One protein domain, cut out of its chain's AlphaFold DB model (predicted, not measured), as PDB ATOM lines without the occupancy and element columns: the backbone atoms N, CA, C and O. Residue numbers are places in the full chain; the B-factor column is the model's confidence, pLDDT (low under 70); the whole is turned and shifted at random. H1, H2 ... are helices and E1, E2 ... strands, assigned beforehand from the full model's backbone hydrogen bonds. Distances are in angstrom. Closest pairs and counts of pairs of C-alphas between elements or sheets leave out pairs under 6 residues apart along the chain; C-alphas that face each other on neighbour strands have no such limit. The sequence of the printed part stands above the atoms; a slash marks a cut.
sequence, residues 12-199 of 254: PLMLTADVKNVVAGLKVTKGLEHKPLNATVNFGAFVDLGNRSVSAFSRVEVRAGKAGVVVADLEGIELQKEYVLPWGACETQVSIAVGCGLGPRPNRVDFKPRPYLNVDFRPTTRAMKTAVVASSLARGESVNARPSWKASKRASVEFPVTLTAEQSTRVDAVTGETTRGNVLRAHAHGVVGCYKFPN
ATOM      1  N   PRO A  12     -36.621   7.153  23.115       40.12
ATOM      2  CA  PRO A  12     -38.070   7.017  23.196       40.12
ATOM      3  C   PRO A  12     -38.739   7.509  21.907       40.12
ATOM      4  O   PRO A  12     -38.367   8.551  21.365       40.12
ATOM      5  N   LEU A  13     -39.725   6.747  21.421       40.59
ATOM      6  CA  LEU A  13     -40.566   7.154  20.300       40.59
ATOM      7  C   LEU A  13     -41.483   8.287  20.764       40.59
ATOM      8  O   LEU A  13     -42.328   8.081  21.634       40.59
ATOM      9  N   MET A  14     -41.333   9.467  20.173       38.97
ATOM     10  CA  MET A  14     -42.229  10.593  20.418       38.97
ATOM     11  C   MET A  14     -43.269  10.664  19.299       38.97
ATOM     12  O   MET A  14     -42.926  10.857  18.132       38.97
ATOM     13  N   LEU A  15     -44.540  10.500  19.662       45.72
ATOM     14  CA  LEU A  15     -45.671  10.704  18.761       45.72
ATOM     15  C   LEU A  15     -46.087  12.173  18.812       45.72
ATOM     16  O   LEU A  15     -46.336  12.718  19.885       45.72
ATOM     17  N   THR A  16     -46.160  12.806  17.648       47.59
ATOM     18  CA  THR A  16     -46.642  14.181  17.487       47.59
ATOM     19  C   THR A  16     -47.727  14.202  16.416       47.59
ATOM     20  O   THR A  16     -47.659  13.445  15.449       47.59
ATOM     21  N   ALA A  17     -48.749  15.028  16.606       49.69
ATOM     22  CA  ALA A  17     -49.798  15.258  15.622       49.69
ATOM     23  C   ALA A  17     -50.049  16.765  15.552       49.69
ATOM     24  O   ALA A  17     -50.326  17.388  16.579       49.69
ATOM     25  N   ASP A  18     -49.927  17.359  14.366       50.62
ATOM     26  CA  ASP A  18     -50.324  18.748  14.151       50.62
ATOM     27  C   ASP A  18     -51.849  18.821  13.991       50.62
ATOM     28  O   ASP A  18     -52.412  18.459  12.958       50.62
ATOM     29  N   VAL A  19     -52.525  19.284  15.047       47.03
ATOM     30  CA  VAL A  19     -53.994  19.361  15.146       47.03
ATOM     31  C   VAL A  19     -54.600  20.265  14.060       47.03
ATOM     32  O   VAL A  19     -55.785  20.154  13.760       47.03
ATOM     33  N   LYS A  20     -53.804  21.142  13.431       50.72
ATOM     34  CA  LYS A  20     -54.296  22.095  12.424       50.72
ATOM     35  C   LYS A  20     -54.522  21.490  11.038       50.72
ATOM     36  O   LYS A  20     -55.296  22.059  10.280       50.72
ATOM     37  N   ASN A  21     -53.886  20.360  10.719       53.81
ATOM     38  CA  ASN A  21     -53.899  19.756   9.378       53.81
ATOM     39  C   ASN A  21     -54.194  18.248   9.409       53.81
ATOM     40  O   ASN A  21     -53.762  17.515   8.519       53.81
ATOM     41  N   VAL A  22     -54.884  17.761  10.447       53.84
ATOM     42  CA  VAL A  22     -55.228  16.337  10.550       53.84
ATOM     43  C   VAL A  22     -56.147  15.964   9.392       53.84
ATOM     44  O   VAL A  22     -57.299  16.393   9.323       53.84
ATOM     45  N   VAL A  23     -55.639  15.131   8.491       61.91
ATOM     46  CA  VAL A  23     -56.403  14.599   7.369       61.91
ATOM     47  C   VAL A  23     -57.325  13.511   7.907       61.91
ATOM     48  O   VAL A  23     -56.907  12.378   8.143       61.91
ATOM     49  N   ALA A  24     -58.592  13.853   8.112       73.62
ATOM     50  CA  ALA A  24     -59.666  12.874   8.186       73.62
ATOM     51  C   ALA A  24     -60.218  12.711   6.770       73.62
ATOM     52  O   ALA A  24     -60.763  13.660   6.212       73.62
ATOM     53  N   GLY A  25     -60.028  11.546   6.158       75.00
ATOM     54  CA  GLY A  25     -60.359  11.363   4.747       75.00
ATOM     55  C   GLY A  25     -61.157  10.104   4.454       75.00
ATOM     56  O   GLY A  25     -61.047   9.104   5.162       75.00
ATOM     57  N   LEU A  26     -61.930  10.138   3.370       76.88
ATOM     58  CA  LEU A  26     -62.579   8.959   2.803       76.88
ATOM     59  C   LEU A  26     -62.122   8.770   1.358       76.88
ATOM     60  O   LEU A  26     -62.356   9.620   0.502       76.88
ATOM     61  N   LYS A  27     -61.499   7.628   1.075       82.12
ATOM     62  CA  LYS A  27     -61.170   7.184  -0.274       82.12
ATOM     63  C   LYS A  27     -62.182   6.142  -0.728       82.12
ATOM     64  O   LYS A  27     -62.286   5.072  -0.131       82.12
ATOM     65  N   VAL A  28     -62.879   6.421  -1.819       76.25
ATOM     66  CA  VAL A  28     -63.762   5.462  -2.489       76.25
ATOM     67  C   VAL A  28     -63.206   5.110  -3.856       76.25
ATOM     68  O   VAL A  28     -62.630   5.954  -4.541       76.25
ATOM     69  N   THR A  29     -63.318   3.850  -4.263       80.56
ATOM     70  CA  THR A  29     -62.821   3.404  -5.573       80.56
ATOM     71  C   THR A  29     -63.728   2.333  -6.157       80.56
ATOM     72  O   THR A  29     -64.158   1.432  -5.440       80.56
ATOM     73  N   LYS A  30     -63.996   2.408  -7.460       78.00
ATOM     74  CA  LYS A  30     -64.732   1.412  -8.240       78.00
ATOM     75  C   LYS A  30     -63.954   1.087  -9.513       78.00
ATOM     76  O   LYS A  30     -63.482   1.994 -10.190       78.00
ATOM     77  N   GLY A  31     -63.827  -0.199  -9.821       83.31
ATOM     78  CA  GLY A  31     -63.221  -0.668 -11.064       83.31
ATOM     79  C   GLY A  31     -64.267  -1.049 -12.112       83.31
ATOM     80  O   GLY A  31     -65.350  -1.529 -11.775       83.31
ATOM     81  N   LEU A  32     -63.920  -0.865 -13.377       82.44
ATOM     82  CA  LEU A  32     -64.550  -1.465 -14.544       82.44
ATOM     83  C   LEU A  32     -63.508  -2.377 -15.188       82.44
ATOM     84  O   LEU A  32     -62.489  -1.901 -15.674       82.44
ATOM     85  N   GLU A  33     -63.740  -3.676 -15.147       85.19
ATOM     86  CA  GLU A  33     -62.876  -4.686 -15.741       85.19
ATOM     87  C   GLU A  33     -63.455  -5.096 -17.091       85.19
ATOM     88  O   GLU A  33     -64.593  -5.546 -17.172       85.19
ATOM     89  N   HIS A  34     -62.683  -4.925 -18.153       80.94
ATOM     90  CA  HIS A  34     -63.031  -5.348 -19.496       80.94
ATOM     91  C   HIS A  34     -62.140  -6.530 -19.873       80.94
ATOM     92  O   HIS A  34     -60.972  -6.355 -20.246       80.94
ATOM     93  N   LYS A  35     -62.683  -7.743 -19.721       82.38
ATOM     94  CA  LYS A  35     -61.924  -8.986 -19.905       82.38
ATOM     95  C   LYS A  35     -61.358  -9.158 -21.319       82.38
ATOM     96  O   LYS A  35     -60.192  -9.538 -21.399       82.38
ATOM     97  N   PRO A  36     -62.078  -8.825 -22.413       79.75
ATOM     98  CA  PRO A  36     -61.552  -9.004 -23.769       79.75
ATOM     99  C   PRO A  36     -60.224  -8.277 -24.020       79.75
ATOM    100  O   PRO A  36     -59.324  -8.828 -24.650       79.75
ATOM    101  N   LEU A  37     -60.054  -7.070 -23.466       75.50
ATOM    102  CA  LEU A  37     -58.803  -6.305 -23.581       75.50
ATOM    103  C   LEU A  37     -57.872  -6.470 -22.373       75.50
ATOM    104  O   LEU A  37     -56.838  -5.808 -22.307       75.50
ATOM    105  N   ASN A  38     -58.227  -7.313 -21.398       81.31
ATOM    106  CA  ASN A  38     -57.538  -7.419 -20.110       81.31
ATOM    107  C   ASN A  38     -57.267  -6.044 -19.465       81.31
ATOM    108  O   ASN A  38     -56.180  -5.789 -18.927       81.31
ATOM    109  N   ALA A  39     -58.249  -5.145 -19.556       79.56
ATOM    110  CA  ALA A  39     -58.141  -3.765 -19.109       79.56
ATOM    111  C   ALA A  39     -58.980  -3.533 -17.849       79.56
ATOM    112  O   ALA A  39     -60.098  -4.023 -17.735       79.56
ATOM    113  N   THR A  40     -58.460  -2.770 -16.894       83.12
ATOM    114  CA  THR A  40     -59.196  -2.297 -15.721       83.12
ATOM    115  C   THR A  40     -59.163  -0.782 -15.676       83.12
ATOM    116  O   THR A  40     -58.099  -0.187 -15.545       83.12
ATOM    117  N   VAL A  41     -60.326  -0.146 -15.718       80.31
ATOM    118  CA  VAL A  41     -60.458   1.287 -15.460       80.31
ATOM    119  C   VAL A  41     -60.901   1.484 -14.018       80.31
ATOM    120  O   VAL A  41     -61.993   1.080 -13.634       80.31
ATOM    121  N   ASN A  42     -60.057   2.090 -13.195       75.62
ATOM    122  CA  ASN A  42     -60.376   2.438 -11.818       75.62
ATOM    123  C   ASN A  42     -60.776   3.907 -11.744       75.62
ATOM    124  O   ASN A  42     -59.996   4.781 -12.113       75.62
ATOM    125  N   PHE A  43     -61.951   4.172 -11.191       76.62
ATOM    126  CA  PHE A  43     -62.396   5.506 -10.817       76.62
ATOM    127  C   PHE A  43     -62.409   5.606  -9.305       76.62
ATOM    128  O   PHE A  43     -62.868   4.692  -8.615       76.62
ATOM    129  N   GLY A  44     -61.939   6.717  -8.766       74.31
ATOM    130  CA  GLY A  44     -62.040   6.956  -7.343       74.31
ATOM    131  C   GLY A  44     -62.136   8.421  -6.998       74.31
ATOM    132  O   GLY A  44     -61.887   9.305  -7.812       74.31
ATOM    133  N   ALA A  45     -62.519   8.652  -5.754       69.19
ATOM    134  CA  ALA A  45     -62.543   9.969  -5.163       69.19
ATOM    135  C   ALA A  45     -61.908   9.897  -3.781       69.19
ATOM    136  O   ALA A  45     -62.062   8.912  -3.053       69.19
ATOM    137  N   PHE A  46     -61.184  10.947  -3.440       77.31
ATOM    138  CA  PHE A  46     -60.710  11.224  -2.105       77.31
ATOM    139  C   PHE A  46     -61.453  12.449  -1.586       77.31
ATOM    140  O   PHE A  46     -61.401  13.517  -2.195       77.31
ATOM    141  N   VAL A  47     -62.160  12.270  -0.479       74.25
ATOM    142  CA  VAL A  47     -62.820  13.339   0.261       74.25
ATOM    143  C   VAL A  47     -61.921  13.688   1.435       74.25
ATOM    144  O   VAL A  47     -61.725  12.853   2.317       74.25
ATOM    145  N   ASP A  48     -61.381  14.900   1.440       75.12
ATOM    146  CA  ASP A  48     -60.644  15.460   2.567       75.12
ATOM    147  C   ASP A  48     -61.627  16.232   3.454       75.12
ATOM    148  O   ASP A  48     -62.113  17.305   3.086       75.12
ATOM    149  N   LEU A  49     -61.955  15.676   4.621       73.00
ATOM    150  CA  LEU A  49     -62.888  16.298   5.562       73.00
ATOM    151  C   LEU A  49     -62.253  17.484   6.297       73.00
ATOM    152  O   LEU A  49     -62.982  18.371   6.742       73.00
ATOM    153  N   GLY A  50     -60.921  17.521   6.408       69.88
ATOM    154  CA  GLY A  50     -60.195  18.630   7.024       69.88
ATOM    155  C   GLY A  50     -60.213  19.864   6.128       69.88
ATOM    156  O   GLY A  50     -60.632  20.940   6.548       69.88
ATOM    157  N   ASN A  51     -59.847  19.683   4.857       67.88
ATOM    158  CA  ASN A  51     -59.790  20.768   3.872       67.88
ATOM    159  C   ASN A  51     -61.107  21.007   3.118       67.88
ATOM    160  O   ASN A  51     -61.177  21.903   2.278       67.88
ATOM    161  N   ARG A  52     -62.151  20.213   3.401       75.75
ATOM    162  CA  ARG A  52     -63.463  20.256   2.724       75.75
ATOM    163  C   ARG A  52     -63.338  20.201   1.200       75.75
ATOM    164  O   ARG A  52     -64.040  20.912   0.482       75.75
ATOM    165  N   SER A  53     -62.433  19.364   0.709       72.06
ATOM    166  CA  SER A  53     -62.156  19.220  -0.716       72.06
ATOM    167  C   SER A  53     -62.456  17.802  -1.188       72.06
ATOM    168  O   SER A  53     -62.420  16.835  -0.425       72.06
ATOM    169  N   VAL A  54     -62.779  17.680  -2.474       70.31
ATOM    170  CA  VAL A  54     -62.961  16.392  -3.143       70.31
ATOM    171  C   VAL A  54     -62.029  16.360  -4.337       70.31
ATOM    172  O   VAL A  54     -62.061  17.251  -5.181       70.31
ATOM    173  N   SER A  55     -61.191  15.333  -4.399       70.06
ATOM    174  CA  SER A  55     -60.302  15.070  -5.528       70.06
ATOM    175  C   SER A  55     -60.721  13.768  -6.190       70.06
ATOM    176  O   SER A  55     -60.816  12.741  -5.521       70.06
ATOM    177  N   ALA A  56     -60.978  13.797  -7.493       66.31
ATOM    178  CA  ALA A  56     -61.276  12.600  -8.269       66.31
ATOM    179  C   ALA A  56     -60.021  12.114  -8.998       66.31
ATOM    180  O   ALA A  56     -59.171  12.913  -9.388       66.31
ATOM    181  N   PHE A  57     -59.916  10.806  -9.197       73.12
ATOM    182  CA  PHE A  57     -58.872  10.201 -10.010       73.12
ATOM    183  C   PHE A  57     -59.455   9.099 -10.891       73.12
ATOM    184  O   PHE A  57     -60.394   8.394 -10.510       73.12
ATOM    185  N   SER A  58     -58.862   8.935 -12.067       67.81
ATOM    186  CA  SER A  58     -59.128   7.825 -12.974       67.81
ATOM    187  C   SER A  58     -57.807   7.220 -13.413       67.81
ATOM    188  O   SER A  58     -56.895   7.954 -13.786       67.81
ATOM    189  N   ARG A  59     -57.717   5.894 -13.385       78.06
ATOM    190  CA  ARG A  59     -56.520   5.149 -13.770       78.06
ATOM    191  C   ARG A  59     -56.917   3.948 -14.605       78.06
ATOM    192  O   ARG A  59     -57.655   3.087 -14.129       78.06
ATOM    193  N   VAL A  60     -56.419   3.885 -15.828       76.00
ATOM    194  CA  VAL A  60     -56.570   2.746 -16.733       76.00
ATOM    195  C   VAL A  60     -55.347   1.853 -16.583       76.00
ATOM    196  O   VAL A  60     -54.222   2.333 -16.639       76.00
ATOM    197  N   GLU A  61     -55.557   0.557 -16.398       83.62
ATOM    198  CA  GLU A  61     -54.507  -0.456 -16.363       83.62
ATOM    199  C   GLU A  61     -54.799  -1.516 -17.422       83.62
ATOM    200  O   GLU A  61     -55.834  -2.169 -17.364       83.62
ATOM    201  N   VAL A  62     -53.899  -1.721 -18.376       83.88
ATOM    202  CA  VAL A  62     -54.015  -2.749 -19.414       83.88
ATOM    203  C   VAL A  62     -52.929  -3.790 -19.188       83.88
ATOM    204  O   VAL A  62     -51.736  -3.473 -19.197       83.88
ATOM    205  N   ARG A  63     -53.316  -5.050 -18.973       81.38
ATOM    206  CA  ARG A  63     -52.347  -6.141 -18.806       81.38
ATOM    207  C   ARG A  63     -51.801  -6.562 -20.170       81.38
ATOM    208  O   ARG A  63     -52.459  -7.278 -20.915       81.38
ATOM    209  N   ALA A  64     -50.556  -6.195 -20.457       75.38
ATOM    210  CA  ALA A  64     -49.852  -6.521 -21.698       75.38
ATOM    211  C   ALA A  64     -49.106  -7.877 -21.622       75.38
ATOM    212  O   ALA A  64     -47.977  -8.029 -22.094       75.38
ATOM    213  N   GLY A  65     -49.707  -8.878 -20.968       72.88
ATOM    214  CA  GLY A  65     -49.121 -10.214 -20.819       72.88
ATOM    215  C   GLY A  65     -47.729 -10.207 -20.167       72.88
ATOM    216  O   GLY A  65     -47.535  -9.683 -19.069       72.88
ATOM    217  N   LYS A  66     -46.730 -10.808 -20.835       72.00
ATOM    218  CA  LYS A  66     -45.347 -10.880 -20.320       72.00
ATOM    219  C   LYS A  66     -44.642  -9.520 -20.289       72.00
ATOM    220  O   LYS A  66     -43.703  -9.382 -19.503       72.00
ATOM    221  N   ALA A  67     -45.094  -8.535 -21.067       70.06
ATOM    222  CA  ALA A  67     -44.470  -7.212 -21.143       70.06
ATOM    223  C   ALA A  67     -44.707  -6.357 -19.884       70.06
ATOM    224  O   ALA A  67     -43.901  -5.485 -19.588       70.06
ATOM    225  N   GLY A  68     -45.751  -6.656 -19.101       80.25
ATOM    226  CA  GLY A  68     -46.083  -5.924 -17.879       80.25
ATOM    227  C   GLY A  68     -47.493  -5.349 -17.918       80.25
ATOM    228  O   GLY A  68     -48.393  -5.920 -18.537       80.25
ATOM    229  N   VAL A  69     -47.687  -4.232 -17.231       82.31
ATOM    230  CA  VAL A  69     -48.955  -3.507 -17.149       82.31
ATOM    231  C   VAL A  69     -48.737  -2.107 -17.698       82.31
ATOM    232  O   VAL A  69     -47.854  -1.393 -17.230       82.31
ATOM    233  N   VAL A  70     -49.537  -1.715 -18.683       79.56
ATOM    234  CA  VAL A  70     -49.609  -0.320 -19.121       79.56
ATOM    235  C   VAL A  70     -50.586   0.398 -18.205       79.56
ATOM    236  O   VAL A  70     -51.721  -0.041 -18.051       79.56
ATOM    237  N   VAL A  71     -50.149   1.483 -17.589       78.50
ATOM    238  CA  VAL A  71     -50.931   2.340 -16.708       78.50
ATOM    239  C   VAL A  71     -51.084   3.693 -17.387       78.50
ATOM    240  O   VAL A  71     -50.108   4.236 -17.889       78.50
ATOM    241  N   ALA A  72     -52.289   4.246 -17.407       74.50
ATOM    242  CA  ALA A  72     -52.539   5.598 -17.882       74.50
ATOM    243  C   ALA A  72     -53.462   6.338 -16.914       74.50
ATOM    244  O   ALA A  72     -54.484   5.798 -16.483       74.50
ATOM    245  N   ASP A  73     -53.119   7.575 -16.583       69.56
ATOM    246  CA  ASP A  73     -53.928   8.478 -15.772       69.56
ATOM    247  C   ASP A  73     -53.775   9.934 -16.250       69.56
ATOM    248  O   ASP A  73     -53.284  10.199 -17.349       69.56
ATOM    249  N   LEU A  74     -54.264  10.889 -15.455       62.31
ATOM    250  CA  LEU A  74     -54.181  12.318 -15.779       62.31
ATOM    251  C   LEU A  74     -52.742  12.859 -15.748       62.31
ATOM    252  O   LEU A  74     -52.494  13.941 -16.281       62.31
ATOM    253  N   GLU A  75     -51.813  12.139 -15.123       64.12
ATOM    254  CA  GLU A  75     -50.415  12.533 -14.983       64.12
ATOM    255  C   GLU A  75     -49.546  11.939 -16.090       64.12
ATOM    256  O   GLU A  75     -48.499  12.507 -16.387       64.12
ATOM    257  N   GLY A  76     -49.962  10.857 -16.752       65.69
ATOM    258  CA  GLY A  76     -49.227  10.318 -17.891       65.69
ATOM    259  C   GLY A  76     -49.563   8.879 -18.256       65.69
ATOM    260  O   GLY A  76     -50.571   8.314 -17.840       65.69
ATOM    261  N   ILE A  77     -48.688   8.292 -19.076       72.75
ATOM    262  CA  ILE A  77     -48.738   6.883 -19.483       72.75
ATOM    263  C   ILE A  77     -47.433   6.210 -19.064       72.75
ATOM    264  O   ILE A  77     -46.354   6.732 -19.342       72.75
ATOM    265  N   GLU A  78     -47.524   5.032 -18.454       78.81
ATOM    266  CA  GLU A  78     -46.399   4.231 -17.975       78.81
ATOM    267  C   GLU A  78     -46.532   2.768 -18.401       78.81
ATOM    268  O   GLU A  78     -47.594   2.170 -18.272       78.81
ATOM    269  N   LEU A  79     -45.441   2.139 -18.827       79.06
ATOM    270  CA  LEU A  79     -45.316   0.685 -18.881       79.06
ATOM    271  C   LEU A  79     -44.561   0.220 -17.637       79.06
ATOM    272  O   LEU A  79     -43.376   0.512 -17.496       79.06
ATOM    273  N   GLN A  80     -45.240  -0.513 -16.757       80.88
ATOM    274  CA  GLN A  80     -44.697  -1.038 -15.509       80.88
ATOM    275  C   GLN A  80     -44.449  -2.546 -15.610       80.88
ATOM    276  O   GLN A  80     -45.347  -3.319 -15.956       80.88
ATOM    277  N   LYS A  81     -43.250  -2.993 -15.237       79.44
ATOM    278  CA  LYS A  81     -42.919  -4.411 -15.093       79.44
ATOM    279  C   LYS A  81     -42.304  -4.679 -13.731       79.44
ATOM    280  O   LYS A  81     -41.297  -4.084 -13.356       79.44
ATOM    281  N   GLU A  82     -42.900  -5.626 -13.021       81.25
ATOM    282  CA  GLU A  82     -42.399  -6.107 -11.742       81.25
ATOM    283  C   GLU A  82     -41.584  -7.391 -11.929       81.25
ATOM    284  O   GLU A  82     -41.994  -8.320 -12.634       81.25
ATOM    285  N   TYR A  83     -40.424  -7.428 -11.284       77.75
ATOM    286  CA  TYR A  83     -39.519  -8.563 -11.209       77.75
ATOM    287  C   TYR A  83     -39.365  -8.962  -9.749       77.75
ATOM    288  O   TYR A  83     -39.125  -8.115  -8.891       77.75
ATOM    289  N   VAL A  84     -39.466 -10.255  -9.459       78.81
ATOM    290  CA  VAL A  84     -39.129 -10.784  -8.137       78.81
ATOM    291  C   VAL A  84     -37.669 -11.208  -8.178       78.81
ATOM    292  O   VAL A  84     -37.306 -12.114  -8.925       78.81
ATOM    293  N   LEU A  85     -36.831 -10.527  -7.402       71.50
ATOM    294  CA  LEU A  85     -35.427 -10.874  -7.241       71.50
ATOM    295  C   LEU A  85     -35.249 -11.671  -5.939       71.50
ATOM    296  O   LEU A  85     -35.475 -11.123  -4.854       71.50
ATOM    297  N   PRO A  86     -34.835 -12.948  -6.020       67.06
ATOM    298  CA  PRO A  86     -34.456 -13.719  -4.844       67.06
ATOM    299  C   PRO A  86     -33.037 -13.319  -4.419       67.06
ATOM    300  O   PRO A  86     -32.059 -13.665  -5.076       67.06
ATOM    301  N   TRP A  87     -32.902 -12.561  -3.333       62.47
ATOM    302  CA  TRP A  87     -31.612 -12.197  -2.735       62.47
ATOM    303  C   TRP A  87     -31.407 -13.006  -1.449       62.47
ATOM    304  O   TRP A  87     -31.515 -12.500  -0.330       62.47
ATOM    305  N   GLY A  88     -31.143 -14.307  -1.606       65.88
ATOM    306  CA  GLY A  88     -30.936 -15.227  -0.483       65.88
ATOM    307  C   GLY A  88     -32.165 -15.306   0.432       65.88
ATOM    308  O   GLY A  88     -33.244 -15.674  -0.015       65.88
ATOM    309  N   ALA A  89     -32.014 -14.940   1.711       53.97
ATOM    310  CA  ALA A  89     -33.111 -14.911   2.691       53.97
ATOM    311  C   ALA A  89     -34.066 -13.705   2.537       53.97
ATOM    312  O   ALA A  89     -35.000 -13.543   3.326       53.97
ATOM    313  N   CYS A  90     -33.815 -12.824   1.565       55.19
ATOM    314  CA  CYS A  90     -34.629 -11.648   1.301       55.19
ATOM    315  C   CYS A  90     -35.193 -11.694  -0.118       55.19
ATOM    316  O   CYS A  90     -34.461 -11.703  -1.100       55.19
ATOM    317  N   GLU A  91     -36.512 -11.658  -0.230       66.19
ATOM    318  CA  GLU A  91     -37.183 -11.341  -1.483       66.19
ATOM    319  C   GLU A  91     -37.289  -9.816  -1.641       66.19
ATOM    320  O   GLU A  91     -37.554  -9.074  -0.686       66.19
ATOM    321  N   THR A  92     -37.052  -9.334  -2.859       65.19
ATOM    322  CA  THR A  92     -37.278  -7.938  -3.245       65.19
ATOM    323  C   THR A  92     -38.024  -7.902  -4.559       65.19
ATOM    324  O   THR A  92     -37.695  -8.628  -5.494       65.19
ATOM    325  N   GLN A  93     -39.019  -7.032  -4.637       76.19
ATOM    326  CA  GLN A  93     -39.669  -6.702  -5.891       76.19
ATOM    327  C   GLN A  93     -38.973  -5.492  -6.501       76.19
ATOM    328  O   GLN A  93     -38.776  -4.479  -5.833       76.19
ATOM    329  N   VAL A  94     -38.593  -5.598  -7.766       72.25
ATOM    330  CA  VAL A  94     -38.103  -4.473  -8.557       72.25
ATOM    331  C   VAL A  94     -39.177  -4.119  -9.560       72.25
ATOM    332  O   VAL A  94     -39.525  -4.934 -10.410       72.25
ATOM    333  N   SER A  95     -39.709  -2.910  -9.450       75.75
ATOM    334  CA  SER A  95     -40.644  -2.357 -10.420       75.75
ATOM    335  C   SER A  95     -39.884  -1.406 -11.328       75.75
ATOM    336  O   SER A  95     -39.378  -0.383 -10.872       75.75
ATOM    337  N   ILE A  96     -39.804  -1.747 -12.608       73.44
ATOM    338  CA  ILE A  96     -39.279  -0.864 -13.647       73.44
ATOM    339  C   ILE A  96     -40.478  -0.255 -14.358       73.44
ATOM    340  O   ILE A  96     -41.313  -0.987 -14.889       73.44
ATOM    341  N   ALA A  97     -40.565   1.068 -14.361       73.44
ATOM    342  CA  ALA A  97     -41.588   1.807 -15.078       73.44
ATOM    343  C   ALA A  97     -40.935   2.771 -16.066       73.44
ATOM    344  O   ALA A  97     -40.098   3.588 -15.688       73.44
ATOM    345  N   VAL A  98     -41.317   2.673 -17.335       74.50
ATOM    346  CA  VAL A  98     -40.938   3.646 -18.365       74.50
ATOM    347  C   VAL A  98     -42.191   4.383 -18.762       74.50
ATOM    348  O   VAL A  98     -43.183   3.754 -19.125       74.50
ATOM    349  N   GLY A  99     -42.159   5.703 -18.684       78.25
ATOM    350  CA  GLY A  99     -43.355   6.489 -18.897       78.25
ATOM    351  C   GLY A  99     -43.084   7.842 -19.502       78.25
ATOM    352  O   GLY A  99     -41.945   8.274 -19.686       78.25
ATOM    353  N   CYS A 100     -44.183   8.496 -19.826       72.94
ATOM    354  CA  CYS A 100     -44.214   9.851 -20.304       72.94
ATOM    355  C   CYS A 100     -45.258  10.616 -19.498       72.94
ATOM    356  O   CYS A 100     -46.455  10.356 -19.616       72.94
ATOM    357  N   GLY A 101     -44.779  11.556 -18.689       67.38
ATOM    358  CA  GLY A 101     -45.602  12.345 -17.785       67.38
ATOM    359  C   GLY A 101     -45.948  13.714 -18.357       67.38
ATOM    360  O   GLY A 101     -45.209  14.276 -19.172       67.38
ATOM    361  N   LEU A 102     -47.052  14.266 -17.879       62.78
ATOM    362  CA  LEU A 102     -47.478  15.642 -18.043       62.78
ATOM    363  C   LEU A 102     -47.045  16.407 -16.790       62.78
ATOM    364  O   LEU A 102     -47.451  16.105 -15.671       62.78
ATOM    365  N   GLY A 103     -46.153  17.382 -16.954       52.75
ATOM    366  CA  GLY A 103     -45.668  18.167 -15.820       52.75
ATOM    367  C   GLY A 103     -46.733  19.160 -15.341       52.75
ATOM    368  O   GLY A 103     -47.257  19.906 -16.172       52.75
ATOM    369  N   PRO A 104     -47.019  19.265 -14.030       49.38
ATOM    370  CA  PRO A 104     -47.920  20.294 -13.538       49.38
ATOM    371  C   PRO A 104     -47.291  21.679 -13.743       49.38
ATOM    372  O   PRO A 104     -46.176  21.955 -13.292       49.38
ATOM    373  N   ARG A 105     -48.021  22.582 -14.401       45.47
ATOM    374  CA  ARG A 105     -47.839  24.030 -14.248       45.47
ATOM    375  C   ARG A 105     -49.083  24.598 -13.572       45.47
ATOM    376  O   ARG A 105     -50.189  24.188 -13.922       45.47
ATOM    377  N   PRO A 106     -48.945  25.568 -12.654       45.53
ATOM    378  CA  PRO A 106     -50.106  26.296 -12.166       45.53
ATOM    379  C   PRO A 106     -50.814  26.965 -13.358       45.53
ATOM    380  O   PRO A 106     -50.196  27.704 -14.125       45.53
ATOM    381  N   ASN A 107     -52.108  26.677 -13.517       49.50
ATOM    382  CA  ASN A 107     -53.049  27.301 -14.458       49.50
ATOM    383  C   ASN A 107     -52.904  26.995 -15.964       49.50
ATOM    384  O   ASN A 107     -53.538  27.679 -16.767       49.50
ATOM    385  N   ARG A 108     -52.138  25.976 -16.384       48.97
ATOM    386  CA  ARG A 108     -52.202  25.441 -17.763       48.97
ATOM    387  C   ARG A 108     -51.919  23.942 -17.800       48.97
ATOM    388  O   ARG A 108     -50.979  23.483 -17.160       48.97
ATOM    389  N   VAL A 109     -52.665  23.216 -18.634       49.25
ATOM    390  CA  VAL A 109     -52.272  21.873 -19.080       49.25
ATOM    391  C   VAL A 109     -51.124  22.050 -20.077       49.25
ATOM    392  O   VAL A 109     -51.335  22.473 -21.213       49.25
ATOM    393  N   ASP A 110     -49.889  21.830 -19.628       56.03
ATOM    394  CA  ASP A 110     -48.713  21.797 -20.499       56.03
ATOM    395  C   ASP A 110     -48.575  20.364 -21.027       56.03
ATOM    396  O   ASP A 110     -48.074  19.484 -20.329       56.03
ATOM    397  N   PHE A 111     -49.031  20.122 -22.260       56.03
ATOM    398  CA  PHE A 111     -48.891  18.837 -22.962       56.03
ATOM    399  C   PHE A 111     -47.448  18.580 -23.418       56.03
ATOM    400  O   PHE A 111     -47.211  18.108 -24.526       56.03
ATOM    401  N   LYS A 112     -46.455  18.933 -22.598       64.12
ATOM    402  CA  LYS A 112     -45.058  18.616 -22.880       64.12
ATOM    403  C   LYS A 112     -44.760  17.221 -22.350       64.12
ATOM    404  O   LYS A 112     -44.576  17.097 -21.137       64.12
ATOM    405  N   PRO A 113     -44.696  16.200 -23.226       66.50
ATOM    406  CA  PRO A 113     -44.340  14.854 -22.817       66.50
ATOM    407  C   PRO A 113     -42.956  14.864 -22.165       66.50
ATOM    408  O   PRO A 113     -41.983  15.326 -22.766       66.50
ATOM    409  N   ARG A 114     -42.863  14.386 -20.922       73.69
ATOM    410  CA  ARG A 114     -41.587  14.216 -20.221       73.69
ATOM    411  C   ARG A 114     -41.304  12.733 -20.059       73.69
ATOM    412  O   ARG A 114     -41.928  12.116 -19.195       73.69
ATOM    413  N   PRO A 115     -40.402  12.154 -20.866       77.62
ATOM    414  CA  PRO A 115     -40.021  10.768 -20.681       77.62
ATOM    415  C   PRO A 115     -39.279  10.605 -19.352       77.62
ATOM    416  O   PRO A 115     -38.459  11.449 -18.980       77.62
ATOM    417  N   TYR A 116     -39.550   9.511 -18.651       73.06
ATOM    418  CA  TYR A 116     -38.818   9.112 -17.454       73.06
ATOM    419  C   TYR A 116     -38.693   7.595 -17.358       73.06
ATOM    420  O   TYR A 116     -39.433   6.829 -17.978       73.06
ATOM    421  N   LEU A 117     -37.730   7.191 -16.537       75.44
ATOM    422  CA  LEU A 117     -37.500   5.823 -16.108       75.44
ATOM    423  C   LEU A 117     -37.516   5.823 -14.579       75.44
ATOM    424  O   LEU A 117     -36.648   6.436 -13.957       75.44
ATOM    425  N   ASN A 118     -38.478   5.120 -13.991       72.38
ATOM    426  CA  ASN A 118     -38.537   4.859 -12.560       72.38
ATOM    427  C   ASN A 118     -38.097   3.419 -12.295       72.38
ATOM    428  O   ASN A 118     -38.573   2.478 -12.933       72.38
ATOM    429  N   VAL A 119     -37.187   3.252 -11.340       72.50
ATOM    430  CA  VAL A 119     -36.752   1.943 -10.850       72.50
ATOM    431  C   VAL A 119     -36.988   1.919  -9.349       72.50
ATOM    432  O   VAL A 119     -36.220   2.495  -8.578       72.50
ATOM    433  N   ASP A 120     -38.061   1.249  -8.944       71.12
ATOM    434  CA  ASP A 120     -38.470   1.147  -7.550       71.12
ATOM    435  C   ASP A 120     -38.070  -0.208  -6.976       71.12
ATOM    436  O   ASP A 120     -38.516  -1.261  -7.441       71.12
ATOM    437  N   PHE A 121     -37.297  -0.180  -5.896       69.38
ATOM    438  CA  PHE A 121     -37.007  -1.362  -5.094       69.38
ATOM    439  C   PHE A 121     -38.004  -1.437  -3.940       69.38
ATOM    440  O   PHE A 121     -37.993  -0.614  -3.024       69.38
ATOM    441  N   ARG A 122     -38.879  -2.441  -3.980       72.81
ATOM    442  CA  ARG A 122     -39.888  -2.713  -2.958       72.81
ATOM    443  C   ARG A 122     -39.447  -3.917  -2.130       72.81
ATOM    444  O   ARG A 122     -39.641  -5.060  -2.550       72.81
ATOM    445  N   PRO A 123     -38.844  -3.696  -0.951       68.50
ATOM    446  CA  PRO A 123     -38.487  -4.797  -0.067       68.50
ATOM    447  C   PRO A 123     -39.757  -5.534   0.371       68.50
ATOM    448  O   PRO A 123     -40.684  -4.910   0.895       68.50
ATOM    449  N   THR A 124     -39.824  -6.852   0.171       71.94
ATOM    450  CA  THR A 124     -41.027  -7.629   0.524       71.94
ATOM    451  C   THR A 124     -40.923  -8.213   1.931       71.94
ATOM    452  O   THR A 124     -41.918  -8.237   2.662       71.94
ATOM    453  N   THR A 125     -39.717  -8.581   2.370       72.75
ATOM    454  CA  THR A 125     -39.493  -9.161   3.699       72.75
ATOM    455  C   THR A 125     -39.473  -8.107   4.802       72.75
ATOM    456  O   THR A 125     -39.021  -6.972   4.626       72.75
ATOM    457  N   ARG A 126     -39.931  -8.491   6.001       75.06
ATOM    458  CA  ARG A 126     -39.905  -7.617   7.186       75.06
ATOM    459  C   ARG A 126     -38.487  -7.145   7.514       75.06
ATOM    460  O   ARG A 126     -38.311  -5.981   7.868       75.06
ATOM    461  N   ALA A 127     -37.498  -8.030   7.384       71.12
ATOM    462  CA  ALA A 127     -36.097  -7.715   7.644       71.12
ATOM    463  C   ALA A 127     -35.602  -6.599   6.716       71.12
ATOM    464  O   ALA A 127     -35.076  -5.595   7.192       71.12
ATOM    465  N   MET A 128     -35.868  -6.712   5.413       71.31
ATOM    466  CA  MET A 128     -35.400  -5.730   4.439       71.31
ATOM    467  C   MET A 128     -36.176  -4.412   4.517       71.31
ATOM    468  O   MET A 128     -35.571  -3.347   4.444       71.31
ATOM    469  N   LYS A 129     -37.489  -4.454   4.790       76.00
ATOM    470  CA  LYS A 129     -38.275  -3.246   5.109       76.00
ATOM    471  C   LYS A 129     -37.685  -2.500   6.305       76.00
ATOM    472  O   LYS A 129     -37.501  -1.290   6.246       76.00
ATOM    473  N   THR A 130     -37.354  -3.229   7.371       75.50
ATOM    474  CA  THR A 130     -36.763  -2.646   8.585       75.50
ATOM    475  C   THR A 130     -35.380  -2.065   8.295       75.50
ATOM    476  O   THR A 130     -35.089  -0.963   8.747       75.50
ATOM    477  N   ALA A 131     -34.557  -2.753   7.498       76.19
ATOM    478  CA  ALA A 131     -33.239  -2.268   7.099       76.19
ATOM    479  C   ALA A 131     -33.320  -0.980   6.264       76.19
ATOM    480  O   ALA A 131     -32.568  -0.044   6.525       76.19
ATOM    481  N   VAL A 132     -34.257  -0.893   5.313       76.50
ATOM    482  CA  VAL A 132     -34.470   0.319   4.502       76.50
ATOM    483  C   VAL A 132     -34.925   1.488   5.373       76.50
ATOM    484  O   VAL A 132     -34.340   2.563   5.293       76.50
ATOM    485  N   VAL A 133     -35.905   1.272   6.259       78.31
ATOM    486  CA  VAL A 133     -36.367   2.310   7.197       78.31
ATOM    487  C   VAL A 133     -35.224   2.769   8.103       78.31
ATOM    488  O   VAL A 133     -34.986   3.966   8.227       78.31
ATOM    489  N   ALA A 134     -34.483   1.835   8.702       74.44
ATOM    490  CA  ALA A 134     -33.360   2.156   9.577       74.44
ATOM    491  C   ALA A 134     -32.247   2.915   8.838       74.44
ATOM    492  O   ALA A 134     -31.713   3.877   9.380       74.44
ATOM    493  N   SER A 135     -31.928   2.518   7.603       76.75
ATOM    494  CA  SER A 135     -30.922   3.179   6.764       76.75
ATOM    495  C   SER A 135     -31.332   4.605   6.389       76.75
ATOM    496  O   SER A 135     -30.542   5.533   6.553       76.75
ATOM    497  N   SER A 136     -32.582   4.817   5.964       77.12
ATOM    498  CA  SER A 136     -33.101   6.165   5.700       77.12
ATOM    499  C   SER A 136     -33.043   7.049   6.943       77.12
ATOM    500  O   SER A 136     -32.486   8.143   6.890       77.12
ATOM    501  N   LEU A 137     -33.500   6.546   8.091       79.19
ATOM    502  CA  LEU A 137     -33.444   7.295   9.348       79.19
ATOM    503  C   LEU A 137     -32.000   7.599   9.784       79.19
ATOM    504  O   LEU A 137     -31.720   8.704  10.238       79.19
ATOM    505  N   ALA A 138     -31.065   6.660   9.606       76.31
ATOM    506  CA  ALA A 138     -29.649   6.872   9.908       76.31
ATOM    507  C   ALA A 138     -28.998   7.936   9.007       76.31
ATOM    508  O   ALA A 138     -28.082   8.631   9.443       76.31
ATOM    509  N   ARG A 139     -29.490   8.096   7.771       76.25
ATOM    510  CA  ARG A 139     -29.086   9.167   6.845       76.25
ATOM    511  C   ARG A 139     -29.769  10.509   7.131       76.25
ATOM    512  O   ARG A 139     -29.517  11.474   6.415       76.25
ATOM    513  N   GLY A 140     -30.612  10.587   8.162       75.31
ATOM    514  CA  GLY A 140     -31.397  11.782   8.476       75.31
ATOM    515  C   GLY A 140     -32.542  12.032   7.492       75.31
ATOM    516  O   GLY A 140     -33.073  13.139   7.442       75.31
ATOM    517  N   GLU A 141     -32.920  11.029   6.696       78.69
ATOM    518  CA  GLU A 141     -34.060  11.113   5.788       78.69
ATOM    519  C   GLU A 141     -35.363  10.869   6.558       78.69
ATOM    520  O   GLU A 141     -35.434  10.029   7.462       78.69
ATOM    521  N   SER A 142     -36.419  11.584   6.174       78.44
ATOM    522  CA  SER A 142     -37.767  11.283   6.637       78.44
ATOM    523  C   SER A 142     -38.320  10.069   5.886       78.44
ATOM    524  O   SER A 142     -38.085   9.875   4.694       78.44
ATOM    525  N   VAL A 143     -39.068   9.225   6.592       78.81
ATOM    526  CA  VAL A 143     -39.722   8.051   6.012       78.81
ATOM    527  C   VAL A 143     -41.223   8.237   6.092       78.81
ATOM    528  O   VAL A 143     -41.798   8.256   7.178       78.81
ATOM    529  N   ASN A 144     -41.874   8.319   4.937       77.69
ATOM    530  CA  ASN A 144     -43.328   8.355   4.862       77.69
ATOM    531  C   ASN A 144     -43.869   6.925   4.833       77.69
ATOM    532  O   ASN A 144     -43.652   6.168   3.885       77.69
ATOM    533  N   ALA A 145     -44.585   6.561   5.889       74.00
ATOM    534  CA  ALA A 145     -45.254   5.284   6.030       74.00
ATOM    535  C   ALA A 145     -46.770   5.479   5.939       74.00
ATOM    536  O   ALA A 145     -47.330   6.455   6.435       74.00
ATOM    537  N   ARG A 146     -47.452   4.516   5.320       73.94
ATOM    538  CA  ARG A 146     -48.919   4.453   5.306       73.94
ATOM    539  C   ARG A 146     -49.381   3.079   5.781       73.94
ATOM    540  O   ARG A 146     -49.837   2.273   4.971       73.94
ATOM    541  N   PRO A 147     -49.198   2.744   7.070       77.25
ATOM    542  CA  PRO A 147     -49.763   1.526   7.627       77.25
ATOM    543  C   PRO A 147     -51.270   1.474   7.363       77.25
ATOM    544  O   PRO A 147     -51.999   2.423   7.646       77.25
ATOM    545  N   SER A 148     -51.716   0.344   6.818       79.56
ATOM    546  CA  SER A 148     -53.124   0.073   6.554       79.56
ATOM    547  C   SER A 148     -53.606  -1.095   7.406       79.56
ATOM    548  O   SER A 148     -52.969  -2.154   7.420       79.56
ATOM    549  N   TRP A 149     -54.753  -0.941   8.051       82.25
ATOM    550  CA  TRP A 149     -55.486  -2.021   8.691       82.25
ATOM    551  C   TRP A 149     -56.664  -2.430   7.805       82.25
ATOM    552  O   TRP A 149     -57.508  -1.604   7.461       82.25
ATOM    553  N   LYS A 150     -56.719  -3.699   7.391       85.25
ATOM    554  CA  LYS A 150     -57.817  -4.224   6.567       85.25
ATOM    555  C   LYS A 150     -58.969  -4.650   7.473       85.25
ATOM    556  O   LYS A 150     -58.830  -5.613   8.216       85.25
ATOM    557  N   ALA A 151     -60.099  -3.960   7.365       80.56
ATOM    558  CA  ALA A 151     -61.335  -4.317   8.058       80.56
ATOM    559  C   ALA A 151     -62.095  -5.427   7.310       80.56
ATOM    560  O   ALA A 151     -62.747  -6.270   7.917       80.56
ATOM    561  N   SER A 152     -62.020  -5.434   5.975       85.19
ATOM    562  CA  SER A 152     -62.603  -6.469   5.116       85.19
ATOM    563  C   SER A 152     -61.877  -6.547   3.766       85.19
ATOM    564  O   SER A 152     -60.928  -5.806   3.512       85.19
ATOM    565  N   LYS A 153     -62.352  -7.402   2.846       80.25
ATOM    566  CA  LYS A 153     -61.872  -7.434   1.446       80.25
ATOM    567  C   LYS A 153     -62.059  -6.097   0.711       80.25
ATOM    568  O   LYS A 153     -61.439  -5.884  -0.326       80.25
ATOM    569  N   ARG A 154     -62.943  -5.231   1.215       81.88
ATOM    570  CA  ARG A 154     -63.354  -3.979   0.567       81.88
ATOM    571  C   ARG A 154     -63.072  -2.746   1.407       81.88
ATOM    572  O   ARG A 154     -63.039  -1.663   0.845       81.88
ATOM    573  N   ALA A 155     -62.876  -2.894   2.712       78.00
ATOM    574  CA  ALA A 155     -62.694  -1.779   3.625       78.00
ATOM    575  C   ALA A 155     -61.334  -1.858   4.319       78.00
ATOM    576  O   ALA A 155     -60.944  -2.912   4.830       78.00
ATOM    577  N   SER A 156     -60.633  -0.734   4.382       85.12
ATOM    578  CA  SER A 156     -59.415  -0.583   5.171       85.12
ATOM    579  C   SER A 156     -59.327   0.807   5.778       85.12
ATOM    580  O   SER A 156     -60.017   1.725   5.348       85.12
ATOM    581  N   VAL A 157     -58.475   0.956   6.781       82.50
ATOM    582  CA  VAL A 157     -58.133   2.242   7.385       82.50
ATOM    583  C   VAL A 157     -56.634   2.447   7.231       82.50
ATOM    584  O   VAL A 157     -55.857   1.569   7.597       82.50
ATOM    585  N   GLU A 158     -56.226   3.574   6.668       82.56
ATOM    586  CA  GLU A 158     -54.830   3.983   6.533       82.56
ATOM    587  C   GLU A 158     -54.493   5.057   7.569       82.56
ATOM    588  O   GLU A 158     -55.296   5.952   7.835       82.56
ATOM    589  N   PHE A 159     -53.281   4.990   8.119       83.31
ATOM    590  CA  PHE A 159     -52.746   5.985   9.046       83.31
ATOM    591  C   PHE A 159     -51.469   6.569   8.446       83.31
ATOM    592  O   PHE A 159     -50.394   6.000   8.638       83.31
ATOM    593  N   PRO A 160     -51.542   7.650   7.657       78.62
ATOM    594  CA  PRO A 160     -50.345   8.269   7.107       78.62
ATOM    595  C   PRO A 160     -49.486   8.849   8.238       78.62
ATOM    596  O   PRO A 160     -49.950   9.670   9.029       78.62
ATOM    597  N   VAL A 161     -48.227   8.420   8.317       80.44
ATOM    598  CA  VAL A 161     -47.265   8.819   9.353       80.44
ATOM    599  C   VAL A 161     -45.918   9.120   8.702       80.44
ATOM    600  O   VAL A 161     -45.458   8.364   7.848       80.44
ATOM    601  N   THR A 162     -45.244  10.180   9.132       82.06
ATOM    602  CA  THR A 162     -43.827  10.414   8.817       82.06
ATOM    603  C   THR A 162     -42.965  10.028  10.007       82.06
ATOM    604  O   THR A 162     -43.208  10.468  11.125       82.06
ATOM    605  N   LEU A 163     -41.933   9.228   9.774       79.50
ATOM    606  CA  LEU A 163     -40.910   8.895  10.755       79.50
ATOM    607  C   LEU A 163     -39.666   9.740  10.488       79.50
ATOM    608  O   LEU A 163     -39.233   9.866   9.346       79.50
ATOM    609  N   THR A 164     -39.078  10.297  11.538       82.25
ATOM    610  CA  THR A 164     -37.812  11.040  11.489       82.25
ATOM    611  C   THR A 164     -36.940  10.625  12.663       82.25
ATOM    612  O   THR A 164     -37.445  10.322  13.743       82.25
ATOM    613  N   ALA A 165     -35.629  10.585  12.457       78.44
ATOM    614  CA  ALA A 165     -34.668  10.410  13.536       78.44
ATOM    615  C   ALA A 165     -33.914  11.725  13.719       78.44
ATOM    616  O   ALA A 165     -33.314  12.242  12.781       78.44
ATOM    617  N   GLU A 166     -33.960  12.268  14.930       75.56
ATOM    618  CA  GLU A 166     -33.292  13.515  15.281       75.56
ATOM    619  C   GLU A 166     -32.248  13.266  16.366       75.56
ATOM    620  O   GLU A 166     -32.446  12.457  17.277       75.56
ATOM    621  N   GLN A 167     -31.139  13.999  16.305       71.00
ATOM    622  CA  GLN A 167     -30.215  14.077  17.429       71.00
ATOM    623  C   GLN A 167     -30.782  15.047  18.461       71.00
ATOM    624  O   GLN A 167     -30.821  16.257  18.253       71.00
ATOM    625  N   SER A 168     -31.214  14.507  19.593       66.69
ATOM    626  CA  SER A 168     -31.557  15.296  20.763       66.69
ATOM    627  C   SER A 168     -30.303  15.545  21.584       66.69
ATOM    628  O   SER A 168     -29.567  14.620  21.934       66.69
ATOM    629  N   THR A 169     -30.076  16.811  21.902       70.44
ATOM    630  CA  THR A 169     -29.063  17.224  22.865       70.44
ATOM    631  C   THR A 169     -29.799  17.768  24.075       70.44
ATOM    632  O   THR A 169     -30.499  18.773  23.972       70.44
ATOM    633  N   ARG A 170     -29.670  17.090  25.214       69.00
ATOM    634  CA  ARG A 170     -30.200  17.566  26.489       69.00
ATOM    635  C   ARG A 170     -29.029  17.948  27.375       69.00
ATOM    636  O   ARG A 170     -28.144  17.129  27.600       69.00
ATOM    637  N   VAL A 171     -29.034  19.182  27.856       74.88
ATOM    638  CA  VAL A 171     -28.096  19.636  28.881       74.88
ATOM    639  C   VAL A 171     -28.793  19.473  30.222       74.88
ATOM    640  O   VAL A 171     -29.915  19.958  30.396       74.88
ATOM    641  N   ASP A 172     -28.180  18.724  31.129       72.88
ATOM    642  CA  ASP A 172     -28.657  18.626  32.500       72.88
ATOM    643  C   ASP A 172     -28.492  19.991  33.182       72.88
ATOM    644  O   ASP A 172     -27.410  20.577  33.180       72.88
ATOM    645  N   ALA A 173     -29.586  20.527  33.722       69.69
ATOM    646  CA  ALA A 173     -29.606  21.866  34.303       69.69
ATOM    647  C   ALA A 173     -28.829  21.966  35.630       69.69
ATOM    648  O   ALA A 173     -28.546  23.074  36.077       69.69
ATOM    649  N   VAL A 174     -28.508  20.833  36.261       70.88
ATOM    650  CA  VAL A 174     -27.849  20.749  37.569       70.88
ATOM    651  C   VAL A 174     -26.375  20.380  37.416       70.88
ATOM    652  O   VAL A 174     -25.530  20.988  38.064       70.88
ATOM    653  N   THR A 175     -26.048  19.415  36.552       76.25
ATOM    654  CA  THR A 175     -24.658  18.959  36.357       76.25
ATOM    655  C   THR A 175     -23.953  19.632  35.180       76.25
ATOM    656  O   THR A 175     -22.733  19.536  35.062       76.25
ATOM    657  N   GLY A 176     -24.694  20.306  34.290       73.12
ATOM    658  CA  GLY A 176     -24.161  20.870  33.046       73.12
ATOM    659  C   GLY A 176     -23.762  19.810  32.012       73.12
ATOM    660  O   GLY A 176     -23.277  20.149  30.929       73.12
ATOM    661  N   GLU A 177     -23.968  18.523  32.307       73.25
ATOM    662  CA  GLU A 177     -23.594  17.439  31.410       73.25
ATOM    663  C   GLU A 177     -24.485  17.423  30.169       73.25
ATOM    664  O   GLU A 177     -25.716  17.462  30.225       73.25
ATOM    665  N   THR A 178     -23.840  17.338  29.006       74.25
ATOM    666  CA  THR A 178     -24.530  17.250  27.723       74.25
ATOM    667  C   THR A 178     -24.765  15.790  27.363       74.25
ATOM    668  O   THR A 178     -23.854  15.088  26.926       74.25
ATOM    669  N   THR A 179     -26.009  15.336  27.476       68.50
ATOM    670  CA  THR A 179     -26.421  14.019  26.989       68.50
ATOM    671  C   THR A 179     -26.891  14.137  25.541       68.50
ATOM    672  O   THR A 179     -27.854  14.847  25.240       68.50
ATOM    673  N   ARG A 180     -26.224  13.424  24.627       65.81
ATOM    674  CA  ARG A 180     -26.655  13.280  23.228       65.81
ATOM    675  C   ARG A 180     -27.368  11.945  23.052       65.81
ATOM    676  O   ARG A 180     -26.802  10.897  23.350       65.81
ATOM    677  N   GLY A 181     -28.603  11.982  22.568       67.25
ATOM    678  CA  GLY A 181     -29.407  10.798  22.285       67.25
ATOM    679  C   GLY A 181     -30.081  10.903  20.924       67.25
ATOM    680  O   GLY A 181     -30.410  11.992  20.469       67.25
ATOM    681  N   ASN A 182     -30.316   9.767  20.275       67.12
ATOM    682  CA  ASN A 182     -31.131   9.731  19.065       67.12
ATOM    683  C   ASN A 182     -32.594   9.605  19.476       67.12
ATOM    684  O   ASN A 182     -32.949   8.651  20.163       67.12
ATOM    685  N   VAL A 183     -33.440  10.543  19.070       71.81
ATOM    686  CA  VAL A 183     -34.884  10.485  19.300       71.81
ATOM    687  C   VAL A 183     -35.558  10.119  17.992       71.81
ATOM    688  O   VAL A 183     -35.348  10.768  16.970       71.81
ATOM    689  N   LEU A 184     -36.378   9.073  18.033       77.75
ATOM    690  CA  LEU A 184     -37.258   8.737  16.926       77.75
ATOM    691  C   LEU A 184     -38.558   9.523  17.105       77.75
ATOM    692  O   LEU A 184     -39.228   9.401  18.130       77.75
ATOM    693  N   ARG A 185     -38.923  10.330  16.114       76.44
ATOM    694  CA  ARG A 185     -40.201  11.035  16.069       76.44
ATOM    695  C   ARG A 185     -41.092  10.415  15.010       76.44
ATOM    696  O   ARG A 185     -40.669  10.186  13.880       76.44
ATOM    697  N   ALA A 186     -42.338  10.174  15.382       78.75
ATOM    698  CA  ALA A 186     -43.400   9.810  14.463       78.75
ATOM    699  C   ALA A 186     -44.423  10.946  14.433       78.75
ATOM    700  O   ALA A 186     -45.000  11.304  15.461       78.75
ATOM    701  N   HIS A 187     -44.630  11.517  13.254       79.19
ATOM    702  CA  HIS A 187     -45.631  12.537  13.000       79.19
ATOM    703  C   HIS A 187     -46.835  11.906  12.306       79.19
ATOM    704  O   HIS A 187     -46.732  11.489  11.151       79.19
ATOM    705  N   ALA A 188     -47.961  11.802  13.006       79.69
ATOM    706  CA  ALA A 188     -49.196  11.295  12.423       79.69
ATOM    707  C   ALA A 188     -49.918  12.416  11.666       79.69
ATOM    708  O   ALA A 188     -50.187  13.473  12.230       79.69
ATOM    709  N   HIS A 189     -50.247  12.173  10.397       76.81
ATOM    710  CA  HIS A 189     -50.944  13.148   9.547       76.81
ATOM    711  C   HIS A 189     -52.459  12.987   9.571       76.81
ATOM    712  O   HIS A 189     -53.172  13.912   9.206       76.81
ATOM    713  N   GLY A 190     -52.962  11.824   9.987       77.31
ATOM    714  CA  GLY A 190     -54.393  11.601  10.149       77.31
ATOM    715  C   GLY A 190     -54.823  10.161   9.923       77.31
ATOM    716  O   GLY A 190     -54.042   9.223  10.103       77.31
ATOM    717  N   VAL A 191     -56.094  10.002   9.560       82.19
ATOM    718  CA  VAL A 191     -56.768   8.716   9.385       82.19
ATOM    719  C   VAL A 191     -57.600   8.766   8.110       82.19
ATOM    720  O   VAL A 191     -58.423   9.662   7.924       82.19
ATOM    721  N   VAL A 192     -57.411   7.779   7.239       80.12
ATOM    722  CA  VAL A 192     -58.152   7.667   5.982       80.12
ATOM    723  C   VAL A 192     -58.927   6.359   5.959       80.12
ATOM    724  O   VAL A 192     -58.339   5.280   5.986       80.12
ATOM    725  N   GLY A 193     -60.252   6.442   5.885       82.81
ATOM    726  CA  GLY A 193     -61.090   5.296   5.554       82.81
ATOM    727  C   GLY A 193     -61.014   5.015   4.055       82.81
ATOM    728  O   GLY A 193     -61.143   5.927   3.246       82.81
ATOM    729  N   CYS A 194     -60.829   3.762   3.666       82.88
ATOM    730  CA  CYS A 194     -60.767   3.331   2.275       82.88
ATOM    731  C   CYS A 194     -61.864   2.300   2.018       82.88
ATOM    732  O   CYS A 194     -61.939   1.293   2.723       82.88
ATOM    733  N   TYR A 195     -62.680   2.516   0.987       80.31
ATOM    734  CA  TYR A 195     -63.679   1.557   0.530       80.31
ATOM    735  C   TYR A 195     -63.554   1.288  -0.973       80.31
ATOM    736  O   TYR A 195     -63.662   2.194  -1.802       80.31
ATOM    737  N   LYS A 196     -63.358   0.021  -1.334       84.62
ATOM    738  CA  LYS A 196     -63.325  -0.458  -2.715       84.62
ATOM    739  C   LYS A 196     -64.631  -1.176  -3.048       84.62
ATOM    740  O   LYS A 196     -64.912  -2.257  -2.526       84.62
ATOM    741  N   PHE A 197     -65.409  -0.592  -3.950       79.62
ATOM    742  CA  PHE A 197     -66.581  -1.233  -4.532       79.62
ATOM    743  C   PHE A 197     -66.168  -2.427  -5.407       79.62
ATOM    744  O   PHE A 197     -65.057  -2.440  -5.945       79.62
ATOM    745  N   PRO A 198     -67.049  -3.431  -5.571       80.69
ATOM    746  CA  PRO A 198     -66.854  -4.483  -6.562       80.69
ATOM    747  C   PRO A 198     -66.574  -3.906  -7.943       80.69
ATOM    748  O   PRO A 198     -67.177  -2.898  -8.329       80.69
ATOM    749  N   ASN A 199     -65.696  -4.576  -8.685       81.44
ATOM    750  CA  ASN A 199     -65.521  -4.262 -10.090       81.44
ATOM    751  C   ASN A 199     -66.796  -4.638 -10.848       81.44
ATOM    752  O   ASN A 199     -67.384  -5.690 -10.588       81.44
TER     753      ASN A 199
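Overview. This is residues 12 to 199 of the 254 residues of the protein "Predicted protein" of Micromonas pusilla (strain CCMP1545) (UniProt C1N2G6). A large sheet of ten strands curls like part of a barrel into an open trough, and a long hairpin of E12 and E13 runs away from it as an arm, its tip at residues 172 to 177 sticking out. E1 and E9 lie beside the base of that arm to make a second, smaller sheet, and the one named helix, H1, bridges from the E7 and E8 edge of the trough to this smaller sheet. The printed part has 188 residues, with eight strands E1 to E8, then H1, then six strands E9 to E14; the class is mostly strand. The large sheet runs E8, E7, E6, E5, E4, E3, E2, E14, E11, E10 and the small one E1, E13, E12, E9, both mixed. The whole is loose and elongated, with a radius of gyration of the C-alphas of 21.0 A and spans of 75 by 47 by 40 A.

Along the chain. E1, residues 12 to 17, begins at C-alpha 12 at (-38.070, 7.017, 23.196). E2, residues 23 to 34, is 34.1 A long from first to last C-alpha, E3, residues 39 to 48, 29.1 A, and E4, residues 53 to 63, 32.7 A. E5, residues 69 to 73, is short. E6, residues 76 to 87, is 32.4 A long. E7, residues 90 to 105, is 41.1 A long and bends by 69 degrees at residue 100; E8, residues 108 to 123, is 37.6 A long and bends by 81 degrees at residue 112. H1, residues 126 to 138, is 18.0 A long and begins at C-alpha 126 at (-39.905, -7.617, 7.186). E9, residues 143 to 145, runs on into E10, residues 148 to 150, at 16 degrees. E11, residues 155 to 158, runs on at 26 degrees into E12, residues 161 to 171, which is 29.4 A long and bends by 52 degrees at residue 165. E13, residues 178 to 188, 29.6 A long, runs on at 35 degrees into E14, residues 190 to 196, which ends at C-alpha 196 at (-63.325, -0.458, -2.715).

Arrangement. E2 to E8 form a meander, each strand the antiparallel neighbour of the one before. In the hairpin of E2 and E3, N 30 and O 43 are 2.8 A apart, within hydrogen-bond range; in that of E7 and E8, N 97 and O 118 are 2.8 A apart. On the other side of E2 lies E14, parallel at 20 degrees, with N 27 and O 193 at 2.8 A. E11 is the antiparallel neighbour of E14, with N 194 and O 156 at 2.8 A, and forms a hairpin with the edge strand E10, with N 149 and O 157 at 2.8 A. From edge to edge the way across this strongly twisted sheet turns by 129 degrees. In the small sheet, E12 and E13 form a hairpin, with N 166 and O 183 at 2.9 A. E1 is parallel to E13, with N 16 and O 186 at 2.9 A, and E9 is antiparallel to E12, with N 143 and O 163 at 2.8 A. H1 is on one face of the small sheet, two layers, at a height over the sheet of 10.3 A. It is over E12 and only just over E9, on which 3 of its C-alphas fall, and runs slantwise to the strands, at 45 degrees to E12 on the local plane. The closest C-alphas of H1 and E12 are those of Leu 137 and Ala 165, 5.4 A apart. H1 is also on the large sheet; its closest C-alphas to E8 are those of Lys 129 and Pro 123, 5.4 A apart. Every O i to N i+4 pair in H1 is within hydrogen-bond range. E1 and E8 are apart, and E13 and E14 meet only through their link.

Size, cuts and confidence. The two C-alphas farthest apart are those of Pro 36 and Val 174, at 76.0 A. The printed part has no cut. No link is long; E12 to E13 is short and the others are tight. The mean pLDDT of the printed part is 72.4, and 50 residues are under 70, among them residues 12 to 23 and 101 to 113.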